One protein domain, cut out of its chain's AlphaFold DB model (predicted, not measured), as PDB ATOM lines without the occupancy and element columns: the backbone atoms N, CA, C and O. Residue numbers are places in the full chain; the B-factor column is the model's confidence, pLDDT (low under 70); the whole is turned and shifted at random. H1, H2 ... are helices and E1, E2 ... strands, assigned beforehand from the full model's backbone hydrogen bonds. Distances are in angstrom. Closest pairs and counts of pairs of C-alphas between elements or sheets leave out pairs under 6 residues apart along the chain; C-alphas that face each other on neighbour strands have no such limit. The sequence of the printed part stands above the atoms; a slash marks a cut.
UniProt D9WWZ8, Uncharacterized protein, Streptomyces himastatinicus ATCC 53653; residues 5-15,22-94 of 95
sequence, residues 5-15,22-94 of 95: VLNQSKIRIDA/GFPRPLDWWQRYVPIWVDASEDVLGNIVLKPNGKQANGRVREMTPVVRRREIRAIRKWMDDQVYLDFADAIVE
ATOM      1  N   VAL A   5      76.414 112.326  64.572       93.69
ATOM      2  CA  VAL A   5      75.029 112.597  64.162       93.69
ATOM      3  C   VAL A   5      74.430 113.610  65.126       93.69
ATOM      4  O   VAL A   5      74.531 113.441  66.339       93.69
ATOM      5  N   LEU A   6      73.836 114.672  64.592       92.12
ATOM      6  CA  LEU A   6      73.317 115.805  65.345       92.12
ATOM      7  C   LEU A   6      71.807 115.904  65.196       92.12
ATOM      8  O   LEU A   6      71.296 116.239  64.123       92.12
ATOM      9  N   ASN A   7      71.106 115.711  66.307       91.81
ATOM     10  CA  ASN A   7      69.716 116.108  66.422       91.81
ATOM     11  C   ASN A   7      69.646 117.619  66.673       91.81
ATOM     12  O   ASN A   7      69.856 118.099  67.789       91.81
ATOM     13  N   GLN A   8      69.321 118.369  65.619       89.94
ATOM     14  CA  GLN A   8      69.331 119.830  65.653       89.94
ATOM     15  C   GLN A   8      68.341 120.436  66.657       89.94
ATOM     16  O   GLN A   8      68.589 121.522  67.170       89.94
ATOM     17  N   SER A   9      67.245 119.736  66.973       87.25
ATOM     18  CA  SER A   9      66.241 120.205  67.944       87.25
ATOM     19  C   SER A   9      66.756 120.258  69.384       87.25
ATOM     20  O   SER A   9      66.155 120.917  70.227       87.25
ATOM     21  N   LYS A  10      67.868 119.574  69.668       89.19
ATOM     22  CA  LYS A  10      68.482 119.512  70.996       89.19
ATOM     23  C   LYS A  10      69.669 120.465  71.157       89.19
ATOM     24  O   LYS A  10      70.243 120.521  72.240       89.19
ATOM     25  N   ILE A  11      70.045 121.197  70.103       88.00
ATOM     26  CA  ILE A  11      71.125 122.186  70.169       88.00
ATOM     27  C   ILE A  11      70.635 123.378  70.983       88.00
ATOM     28  O   ILE A  11      69.618 123.994  70.652       88.00
ATOM     29  N   ARG A  12      71.370 123.716  72.039       85.88
ATOM     30  CA  ARG A  12      71.057 124.857  72.897       85.88
ATOM     31  C   ARG A  12      71.903 126.052  72.471       85.88
ATOM     32  O   ARG A  12      73.072 125.907  72.126       85.88
ATOM     33  N   ILE A  13      71.299 127.233  72.476       83.38
ATOM     34  CA  ILE A  13      71.991 128.502  72.230       83.38
ATOM     35  C   ILE A  13      72.076 129.229  73.567       83.38
ATOM     36  O   ILE A  13      71.092 129.250  74.310       83.38
ATOM     37  N   ASP A  14      73.225 129.829  73.864       78.62
ATOM     38  CA  ASP A  14      73.368 130.695  75.033       78.62
ATOM     39  C   ASP A  14      72.321 131.829  74.996       78.62
ATOM     40  O   ASP A  14      72.240 132.608  74.042       78.62
ATOM     41  N   ALA A  15      71.509 131.916  76.054       65.44
ATOM     42  CA  ALA A  15      70.410 132.871  76.185       65.44
ATOM     43  C   ALA A  15      70.866 134.344  76.238       65.44
ATOM     44  O   ALA A  15      70.048 135.244  76.040       65.44
ATOM     45  N   GLY A  22      66.890 130.830  65.164       70.94
ATOM     46  CA  GLY A  22      67.123 129.624  65.980       70.94
ATOM     47  C   GLY A  22      67.591 128.408  65.164       70.94
ATOM     48  O   GLY A  22      67.839 128.525  63.964       70.94
ATOM     49  N   PHE A  23      67.706 127.250  65.823       77.44
ATOM     50  CA  PHE A  23      67.768 125.932  65.172       77.44
ATOM     51  C   PHE A  23      66.344 125.401  64.919       77.44
ATOM     52  O   PHE A  23      65.425 125.806  65.635       77.44
ATOM     53  N   PRO A  24      66.135 124.504  63.938       86.38
ATOM     54  CA  PRO A  24      67.132 123.868  63.070       86.38
ATOM     55  C   PRO A  24      67.717 124.808  62.009       86.38
ATOM     56  O   PRO A  24      67.093 125.785  61.596       86.38
ATOM     57  N   ARG A  25      68.936 124.498  61.558       89.31
ATOM     58  CA  ARG A  25      69.588 125.155  60.424       89.31
ATOM     59  C   ARG A  25      69.501 124.253  59.190       89.31
ATOM     60  O   ARG A  25      69.615 123.033  59.324       89.31
ATOM     61  N   PRO A  26      69.313 124.830  57.994       92.56
ATOM     62  CA  PRO A  26      69.329 124.050  56.763       92.56
ATOM     63  C   PRO A  26      70.724 123.451  56.509       92.56
ATOM     64  O   PRO A  26      71.732 123.957  57.010       92.56
ATOM     65  N   LEU A  27      70.792 122.363  55.737       94.12
ATOM     66  CA  LEU A  27      72.045 121.653  55.450       94.12
ATOM     67  C   LEU A  27      73.115 122.559  54.813       94.12
ATOM     68  O   LEU A  27      74.296 122.436  55.134       94.12
ATOM     69  N   ASP A  28      72.721 123.492  53.948       95.25
ATOM     70  CA  ASP A  28      73.639 124.422  53.282       95.25
ATOM     71  C   ASP A  28      74.349 125.360  54.272       95.25
ATOM     72  O   ASP A  28      75.511 125.718  54.067       95.25
ATOM     73  N   TRP A  29      73.691 125.715  55.378       93.62
ATOM     74  CA  TRP A  29      74.316 126.447  56.476       93.62
ATOM     75  C   TRP A  29      75.443 125.620  57.097       93.62
ATOM     76  O   TRP A  29      76.559 126.115  57.245       93.62
ATOM     77  N   TRP A  30      75.184 124.343  57.387       94.38
ATOM     78  CA  TRP A  30      76.185 123.436  57.950       94.38
ATOM     79  C   TRP A  30      77.358 123.224  57.005       94.38
ATOM     80  O   TRP A  30      78.500 123.352  57.428       94.38
ATOM     81  N   GLN A  31      77.096 122.994  55.720       94.62
ATOM     82  CA  GLN A  31      78.135 122.822  54.701       94.62
ATOM     83  C   GLN A  31      79.054 124.042  54.556       94.62
ATOM     84  O   GLN A  31      80.198 123.894  54.132       94.62
ATOM     85  N   ARG A  32      78.576 125.242  54.907       93.44
ATOM     86  CA  ARG A  32      79.380 126.474  54.925       93.44
ATOM     87  C   ARG A  32      80.080 126.720  56.260       93.44
ATOM     88  O   ARG A  32      81.120 127.369  56.276       93.44
ATOM     89  N   TYR A  33      79.484 126.271  57.362       91.31
ATOM     90  CA  TYR A  33      79.938 126.584  58.715       91.31
ATOM     91  C   TYR A  33      80.964 125.586  59.263       91.31
ATOM     92  O   TYR A  33      81.848 125.969  60.029       91.31
ATOM     93  N   VAL A  34      80.862 124.307  58.885       94.00
ATOM     94  CA  VAL A  34      81.804 123.285  59.354       94.00
ATOM     95  C   VAL A  34      83.204 123.508  58.769       94.00
ATOM     96  O   VAL A  34      83.347 124.059  57.674       94.00
ATOM     97  N   PRO A  35      84.270 123.069  59.462       93.81
ATOM     98  CA  PRO A  35      85.624 123.165  58.936       93.81
ATOM     99  C   PRO A  35      85.781 122.405  57.615       93.81
ATOM    100  O   PRO A  35      85.192 121.347  57.433       93.81
ATOM    101  N   ILE A  36      86.673 122.872  56.735       92.56
ATOM    102  CA  ILE A  36      86.905 122.286  55.397       92.56
ATOM    103  C   ILE A  36      87.192 120.772  55.394       92.56
ATOM    104  O   ILE A  36      86.907 120.080  54.417       92.56
ATOM    105  N   TRP A  37      87.770 120.252  56.477       93.25
ATOM    106  CA  TRP A  37      88.128 118.841  56.639       93.25
ATOM    107  C   TRP A  37      86.956 117.963  57.132       93.25
ATOM    108  O   TRP A  37      87.118 116.756  57.342       93.25
ATOM    109  N   VAL A  38      85.772 118.563  57.286       95.31
ATOM    110  CA  VAL A  38      84.513 117.935  57.689       95.31
ATOM    111  C   VAL A  38      83.499 118.098  56.561       95.31
ATOM    112  O   VAL A  38      83.271 119.200  56.075       95.31
ATOM    113  N   ASP A  39      82.866 117.003  56.156       95.31
ATOM    114  CA  ASP A  39      81.668 117.045  55.323       95.31
ATOM    115  C   ASP A  39      80.421 116.996  56.211       95.31
ATOM    116  O   ASP A  39      80.374 116.247  57.193       95.31
ATOM    117  N   ALA A  40      79.408 117.775  55.829       96.69
ATOM    118  CA  ALA A  40      78.076 117.749  56.414       96.69
ATOM    119  C   ALA A  40      77.068 117.181  55.403       96.69
ATOM    120  O   ALA A  40      76.986 117.642  54.259       96.69
ATOM    121  N   SER A  41      76.292 116.195  55.839       95.88
ATOM    122  CA  SER A  41      75.164 115.615  55.103       95.88
ATOM    123  C   SER A  41      73.940 115.497  56.010       95.88
ATOM    124  O   SER A  41      74.051 115.696  57.215       95.88
ATOM    125  N   GLU A  42      72.794 115.126  55.455       95.06
ATOM    126  CA  GLU A  42      71.566 114.861  56.211       95.06
ATOM    127  C   GLU A  42      71.235 113.363  56.151       95.06
ATOM    128  O   GLU A  42      71.456 112.724  55.118       95.06
ATOM    129  N   ASP A  43      70.796 112.776  57.267       92.62
ATOM    130  CA  ASP A  43      70.296 111.397  57.297       92.62
ATOM    131  C   ASP A  43      68.798 111.316  56.946       92.62
ATOM    132  O   ASP A  43      68.131 112.320  56.705       92.62
ATOM    133  N   VAL A  44      68.244 110.100  56.920       89.56
ATOM    134  CA  VAL A  44      66.826 109.863  56.587       89.56
ATOM    135  C   VAL A  44      65.837 110.444  57.605       89.56
ATOM    136  O   VAL A  44      64.647 110.524  57.314       89.56
ATOM    137  N   LEU A  45      66.307 110.817  58.799       87.69
ATOM    138  CA  LEU A  45      65.511 111.397  59.882       87.69
ATOM    139  C   LEU A  45      65.668 112.926  59.962       87.69
ATOM    140  O   LEU A  45      65.103 113.545  60.862       87.69
ATOM    141  N   GLY A  46      66.431 113.533  59.051       87.38
ATOM    142  CA  GLY A  46      66.708 114.967  59.043       87.38
ATOM    143  C   GLY A  46      67.799 115.417  60.022       87.38
ATOM    144  O   GLY A  46      67.944 116.612  60.302       87.38
ATOM    145  N   ASN A  47      68.573 114.484  60.586       93.06
ATOM    146  CA  ASN A  47      69.716 114.823  61.432       93.06
ATOM    147  C   ASN A  47      70.924 115.191  60.576       93.06
ATOM    148  O   ASN A  47      71.159 114.623  59.509       93.06
ATOM    149  N   ILE A  48      71.759 116.087  61.098       95.44
ATOM    150  CA  ILE A  48      73.005 116.459  60.429       95.44
ATOM    151  C   ILE A  48      74.085 115.450  60.784       95.44
ATOM    152  O   ILE A  48      74.363 115.199  61.952       95.44
ATOM    153  N   VAL A  49      74.723 114.891  59.768       96.00
ATOM    154  CA  VAL A  49      75.808 113.929  59.906       96.00
ATOM    155  C   VAL A  49      77.116 114.599  59.516       96.00
ATOM    156  O   VAL A  49      77.290 115.020  58.374       96.00
ATOM    157  N   LEU A  50      78.051 114.656  60.460       95.44
ATOM    158  CA  LEU A  50      79.397 115.182  60.269       95.44
ATOM    159  C   LEU A  50      80.393 114.038  60.095       95.44
ATOM    160  O   LEU A  50      80.462 113.122  60.924       95.44
ATOM    161  N   LYS A  51      81.184 114.086  59.021       95.12
ATOM    162  CA  LYS A  51      82.196 113.070  58.702       95.12
ATOM    163  C   LYS A  51      83.524 113.718  58.340       95.12
ATOM    164  O   LYS A  51      83.532 114.696  57.601       95.12
ATOM    165  N   PRO A  52      84.662 113.167  58.789       95.00
ATOM    166  CA  PRO A  52      85.946 113.616  58.286       95.00
ATOM    167  C   PRO A  52      86.079 113.225  56.812       95.00
ATOM    168  O   PRO A  52      85.785 112.087  56.441       95.00
ATOM    169  N   ASN A  53      86.545 114.157  55.984       93.81
ATOM    170  CA  ASN A  53      86.660 113.967  54.533       93.81
ATOM    171  C   ASN A  53      88.118 113.842  54.051       93.81
ATOM    172  O   ASN A  53      88.372 113.571  52.882       93.81
ATOM    173  N   GLY A  54      89.090 114.022  54.953       90.94
ATOM    174  CA  GLY A  54      90.515 113.909  54.647       90.94
ATOM    175  C   GLY A  54      91.092 115.094  53.865       90.94
ATOM    176  O   GLY A  54      92.276 115.051  53.522       90.94
ATOM    177  N   LYS A  55      90.303 116.146  53.597       92.81
ATOM    178  CA  LYS A  55      90.782 117.395  52.995       92.81
ATOM    179  C   LYS A  55      91.723 118.107  53.959       92.81
ATOM    180  O   LYS A  55      91.464 118.223  55.152       92.81
ATOM    181  N   GLN A  56      92.824 118.601  53.422       86.69
ATOM    182  CA  GLN A  56      93.799 119.418  54.129       86.69
ATOM    183  C   GLN A  56      93.664 120.889  53.726       86.69
ATOM    184  O   GLN A  56      93.073 121.216  52.699       86.69
ATOM    185  N   ALA A  57      94.284 121.784  54.500       84.31
ATOM    186  CA  ALA A  57      94.310 123.218  54.193       84.31
ATOM    187  C   ALA A  57      94.951 123.539  52.826       84.31
ATOM    188  O   ALA A  57      94.634 124.551  52.216       84.31
ATOM    189  N   ASN A  58      95.824 122.660  52.325       87.44
ATOM    190  CA  ASN A  58      96.445 122.776  51.002       87.44
ATOM    191  C   ASN A  58      95.558 122.246  49.850       87.44
ATOM    192  O   ASN A  58      96.042 122.111  48.729       87.44
ATOM    193  N   GLY A  59      94.303 121.875  50.123       86.44
ATOM    194  CA  GLY A  59      93.361 121.345  49.134       86.44
ATOM    195  C   GLY A  59      93.565 119.874  48.758       86.44
ATOM    196  O   GLY A  59      92.760 119.328  48.006       86.44
ATOM    197  N   ARG A  60      94.597 119.197  49.277       90.19
ATOM    198  CA  ARG A  60      94.803 117.762  49.031       90.19
ATOM    199  C   ARG A  60      93.863 116.922  49.884       90.19
ATOM    200  O   ARG A  60      93.570 117.268  51.026       90.19
ATOM    201  N   VAL A  61      93.459 115.779  49.341       90.69
ATOM    202  CA  VAL A  61      92.703 114.751  50.062       90.69
ATOM    203  C   VAL A  61      93.650 113.609  50.385       90.69
ATOM    204  O   VAL A  61      94.281 113.057  49.485       90.69
ATOM    205  N   ARG A  62      93.771 113.258  51.668       89.75
ATOM    206  CA  ARG A  62      94.511 112.065  52.093       89.75
ATOM    207  C   ARG A  62      93.560 110.912  52.360       89.75
ATOM    208  O   ARG A  62      92.503 111.100  52.966       89.75
ATOM    209  N   GLU A  63      93.981 109.709  51.997       89.88
ATOM    210  CA  GLU A  63      93.318 108.506  52.477       89.88
ATOM    211  C   GLU A  63      93.473 108.405  54.003       89.88
ATOM    212  O   GLU A  63      94.537 108.674  54.571       89.88
ATOM    213  N   MET A  64      92.384 108.056  54.688       90.62
ATOM    214  CA  MET A  64      92.361 107.960  56.143       90.62
ATOM    215  C   MET A  64      92.272 106.507  56.580       90.62
ATOM    216  O   MET A  64      91.245 105.851  56.395       90.62
ATOM    217  N   THR A  65      93.307 106.049  57.278       91.75
ATOM    218  CA  THR A  65      93.250 104.782  58.008       91.75
ATOM    219  C   THR A  65      92.199 104.850  59.130       91.75
ATOM    220  O   THR A  65      91.841 105.943  59.592       91.75
ATOM    221  N   PRO A  66      91.733 103.705  59.660       90.31
ATOM    222  CA  PRO A  66      90.790 103.687  60.782       90.31
ATOM    223  C   PRO A  66      91.290 104.430  62.033       90.31
ATOM    224  O   PRO A  66      90.500 104.989  62.795       90.31
ATOM    225  N   VAL A  67      92.608 104.454  62.262       91.56
ATOM    226  CA  VAL A  67      93.225 105.199  63.374       91.56
ATOM    227  C   VAL A  67      93.111 106.705  63.143       91.56
ATOM    228  O   VAL A  67      92.671 107.425  64.038       91.56
ATOM    229  N   VAL A  68      93.443 107.173  61.934       91.56
ATOM    230  CA  VAL A  68      93.320 108.590  61.565       91.56
ATOM    231  C   VAL A  68      91.864 109.031  61.650       91.56
ATOM    232  O   VAL A  68      91.578 110.031  62.295       91.56
ATOM    233  N   ARG A  69      90.926 108.240  61.120       91.75
ATOM    234  CA  ARG A  69      89.492 108.555  61.172       91.75
ATOM    235  C   ARG A  69      88.992 108.759  62.605       91.75
ATOM    236  O   ARG A  69      88.290 109.727  62.870       91.75
ATOM    237  N   ARG A  70      89.390 107.897  63.550       91.38
ATOM    238  CA  ARG A  70      89.047 108.061  64.978       91.38
ATOM    239  C   ARG A  70      89.622 109.347  65.573       91.38
ATOM    240  O   ARG A  70      88.954 109.993  66.376       91.38
ATOM    241  N   ARG A  71      90.847 109.721  65.189       91.81
ATOM    242  CA  ARG A  71      91.472 110.979  65.617       91.81
ATOM    243  C   ARG A  71      90.713 112.190  65.078       91.81
ATOM    244  O   ARG A  71      90.450 113.104  65.849       91.81
ATOM    245  N   GLU A  72      90.330 112.168  63.806       92.88
ATOM    246  CA  GLU A  72      89.552 113.254  63.203       92.88
ATOM    247  C   GLU A  72      88.172 113.383  63.858       92.88
ATOM    248  O   GLU A  72      87.777 114.482  64.212       92.88
ATOM    249  N   ILE A  73      87.467 112.280  64.144       93.19
ATOM    250  CA  ILE A  73      86.180 112.332  64.869       93.19
ATOM    251  C   ILE A  73      86.321 113.018  66.234       93.19
ATOM    252  O   ILE A  73      85.487 113.845  66.600       93.19
ATOM    253  N   ARG A  74      87.398 112.732  66.978       93.12
ATOM    254  CA  ARG A  74      87.688 113.441  68.238       93.12
ATOM    255  C   ARG A  74      87.949 114.927  68.011       93.12
ATOM    256  O   ARG A  74      87.542 115.733  68.839       93.12
ATOM    257  N   ALA A  75      88.606 115.286  66.912       93.50
ATOM    258  CA  ALA A  75      88.803 116.680  66.545       93.50
ATOM    259  C   ALA A  75      87.476 117.373  66.193       93.50
ATOM    260  O   ALA A  75      87.313 118.531  66.557       93.50
ATOM    261  N   ILE A  76      86.519 116.679  65.552       94.25
ATOM    262  CA  ILE A  76      85.202 117.267  65.227       94.25
ATOM    263  C   ILE A  76      84.480 117.558  66.533       94.25
ATOM    264  O   ILE A  76      83.991 118.664  66.728       94.25
ATOM    265  N   ARG A  77      84.483 116.589  67.455       93.19
ATOM    266  CA  ARG A  77      83.880 116.760  68.776       93.19
ATOM    267  C   ARG A  77      84.512 117.916  69.543       93.19
ATOM    268  O   ARG A  77      83.789 118.775  70.015       93.19
ATOM    269  N   LYS A  78      85.844 117.999  69.573       93.38
ATOM    270  CA  LYS A  78      86.534 119.132  70.196       93.38
ATOM    271  C   LYS A  78      86.135 120.467  69.558       93.38
ATOM    272  O   LYS A  78      85.836 121.405  70.275       93.38
ATOM    273  N   TRP A  79      86.096 120.553  68.226       93.31
ATOM    274  CA  TRP A  79      85.659 121.769  67.531       93.31
ATOM    275  C   TRP A  79      84.226 122.167  67.907       93.31
ATOM    276  O   TRP A  79      83.943 123.356  68.022       93.31
ATOM    277  N   MET A  80      83.336 121.195  68.112       91.19
ATOM    278  CA  MET A  80      81.981 121.444  68.602       91.19
ATOM    279  C   MET A  80      81.966 121.928  70.056       91.19
ATOM    280  O   MET A  80      81.267 122.887  70.356       91.19
ATOM    281  N   ASP A  81      82.745 121.296  70.936       89.62
ATOM    282  CA  ASP A  81      82.852 121.672  72.353       89.62
ATOM    283  C   ASP A  81      83.498 123.064  72.529       89.62
ATOM    284  O   ASP A  81      83.188 123.786  73.470       89.62
ATOM    285  N   ASP A  82      84.369 123.466  71.595       90.44
ATOM    286  CA  ASP A  82      85.012 124.785  71.556       90.44
ATOM    287  C   ASP A  82      84.052 125.901  71.062       90.44
ATOM    288  O   ASP A  82      84.440 127.075  71.015       90.44
ATOM    289  N   GLN A  83      82.808 125.583  70.666       86.50
ATOM    290  CA  GLN A  83      81.839 126.601  70.253       86.50
ATOM    291  C   GLN A  83      81.360 127.420  71.456       86.50
ATOM    292  O   GLN A  83      80.679 126.927  72.345       86.50
ATOM    293  N   VAL A  84      81.653 128.720  71.436       79.62
ATOM    294  CA  VAL A  84      81.390 129.637  72.563       79.62
ATOM    295  C   VAL A  84      79.896 129.788  72.882       79.62
ATOM    296  O   VAL A  84      79.531 130.084  74.011       79.62
ATOM    297  N   TYR A  85      79.027 129.599  71.890       81.44
ATOM    298  CA  TYR A  85      77.617 129.995  71.971       81.44
ATOM    299  C   TYR A  85      76.625 128.880  71.649       81.44
ATOM    300  O   TYR A  85      75.413 129.104  71.681       81.44
ATOM    301  N   LEU A  86      77.137 127.708  71.280       86.31
ATOM    302  CA  LEU A  86      76.349 126.557  70.873       86.31
ATOM    303  C   LEU A  86      76.713 125.391  71.778       86.31
ATOM    304  O   LEU A  86      77.861 124.960  71.795       86.31
ATOM    305  N   ASP A  87      75.723 124.878  72.495       86.88
ATOM    306  CA  ASP A  87      75.870 123.690  73.323       86.88
ATOM    307  C   ASP A  87      75.254 122.481  72.606       86.88
ATOM    308  O   ASP A  87      74.071 122.458  72.242       86.88
ATOM    309  N   PHE A  88      76.106 121.479  72.381       87.50
ATOM    310  CA  PHE A  88      75.805 120.244  71.661       87.50
ATOM    311  C   PHE A  88      75.717 119.015  72.567       87.50
ATOM    312  O   PHE A  88      75.544 117.911  72.041       87.50
ATOM    313  N   ALA A  89      75.838 119.170  73.891       85.62
ATOM    314  CA  ALA A  89      75.951 118.055  74.832       85.62
ATOM    315  C   ALA A  89      74.834 117.011  74.658       85.62
ATOM    316  O   ALA A  89      75.112 115.814  74.606       85.62
ATOM    317  N   ASP A  90      73.594 117.473  74.469       86.75
ATOM    318  CA  ASP A  90      72.421 116.611  74.269       86.75
ATOM    319  C   ASP A  90      72.097 116.334  72.791       86.75
ATOM    320  O   ASP A  90      71.227 115.515  72.479       86.75
ATOM    321  N   ALA A  91      72.750 117.042  71.867       88.25
ATOM    322  CA  ALA A  91      72.448 116.985  70.439       88.25
ATOM    323  C   ALA A  91      73.134 115.821  69.723       88.25
ATOM    324  O   ALA A  91      72.651 115.386  68.677       88.25
ATOM    325  N   ILE A  92      74.237 115.309  70.271       89.19
ATOM    326  CA  ILE A  92      74.972 114.193  69.678       89.19
ATOM    327  C   ILE A  92      74.202 112.893  69.925       89.19
ATOM    328  O   ILE A  92      74.055 112.441  71.058       89.19
ATOM    329  N   VAL A  93      73.740 112.274  68.843       81.25
ATOM    330  CA  VAL A  93      73.145 110.936  68.858       81.25
ATOM    331  C   VAL A  93      74.261 109.923  68.603       81.25
ATOM    332  O   VAL A  93      75.084 110.115  67.702       81.25
ATOM    333  N   GLU A  94      74.335 108.869  69.418       64.50
ATOM    334  CA  GLU A  94      75.328 107.804  69.236       64.50
ATOM    335  C   GLU A  94      75.221 107.181  67.832       64.50
ATOM    336  O   GLU A  94      74.123 106.854  67.375       64.50
TER     337      GLU A  94
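This is residues 5 to 15 and 22 to 94 of the 95 residues of an uncharacterized protein of Streptomyces himastatinicus ATCC 53653 (UniProt D9WWZ8). Little regular structure: a small hairpin, E1 and E2, has short H1 packed by E1 and long H2 by E2, with loops and tails around them. The 84 printed residues hold H1, E1, E2, H2 in that order, E1 and E2 antiparallel; the class is mixed, with 33 residues in named elements. The whole is compact, radius of gyration of the C-alphas 13.1 A, yet elongated, spanning 38 by 25 by 24 A.

E1, residues 38 to 42, starts at C-alpha (84.513, 117.935, 57.689); E2 is residues 48 to 52. Each is 13.4 A long. H1 is residues 27 to 33, 9.9 A. H2, residues 66 to 81, 22.8 A, ends at C-alpha (82.852, 121.672, 72.353).

In the hairpin, N 39 and O 51 are 2.8 A apart. The closest C-alphas of H1 and E1, Gln 31 and Ala 40, are 5.4 A apart; of E2 and H2, Pro 52 and Glu 72, 6.1 A. H1 and H2 are apart. In both helices every O i to N i+4 pair is within hydrogen-bond range.

Residues 16 to 21 are not printed, a gap of 11.2 A between C-alphas 15 and 22. E2 to H2 is a long link. Residues 15 and 94 have pLDDT under 70.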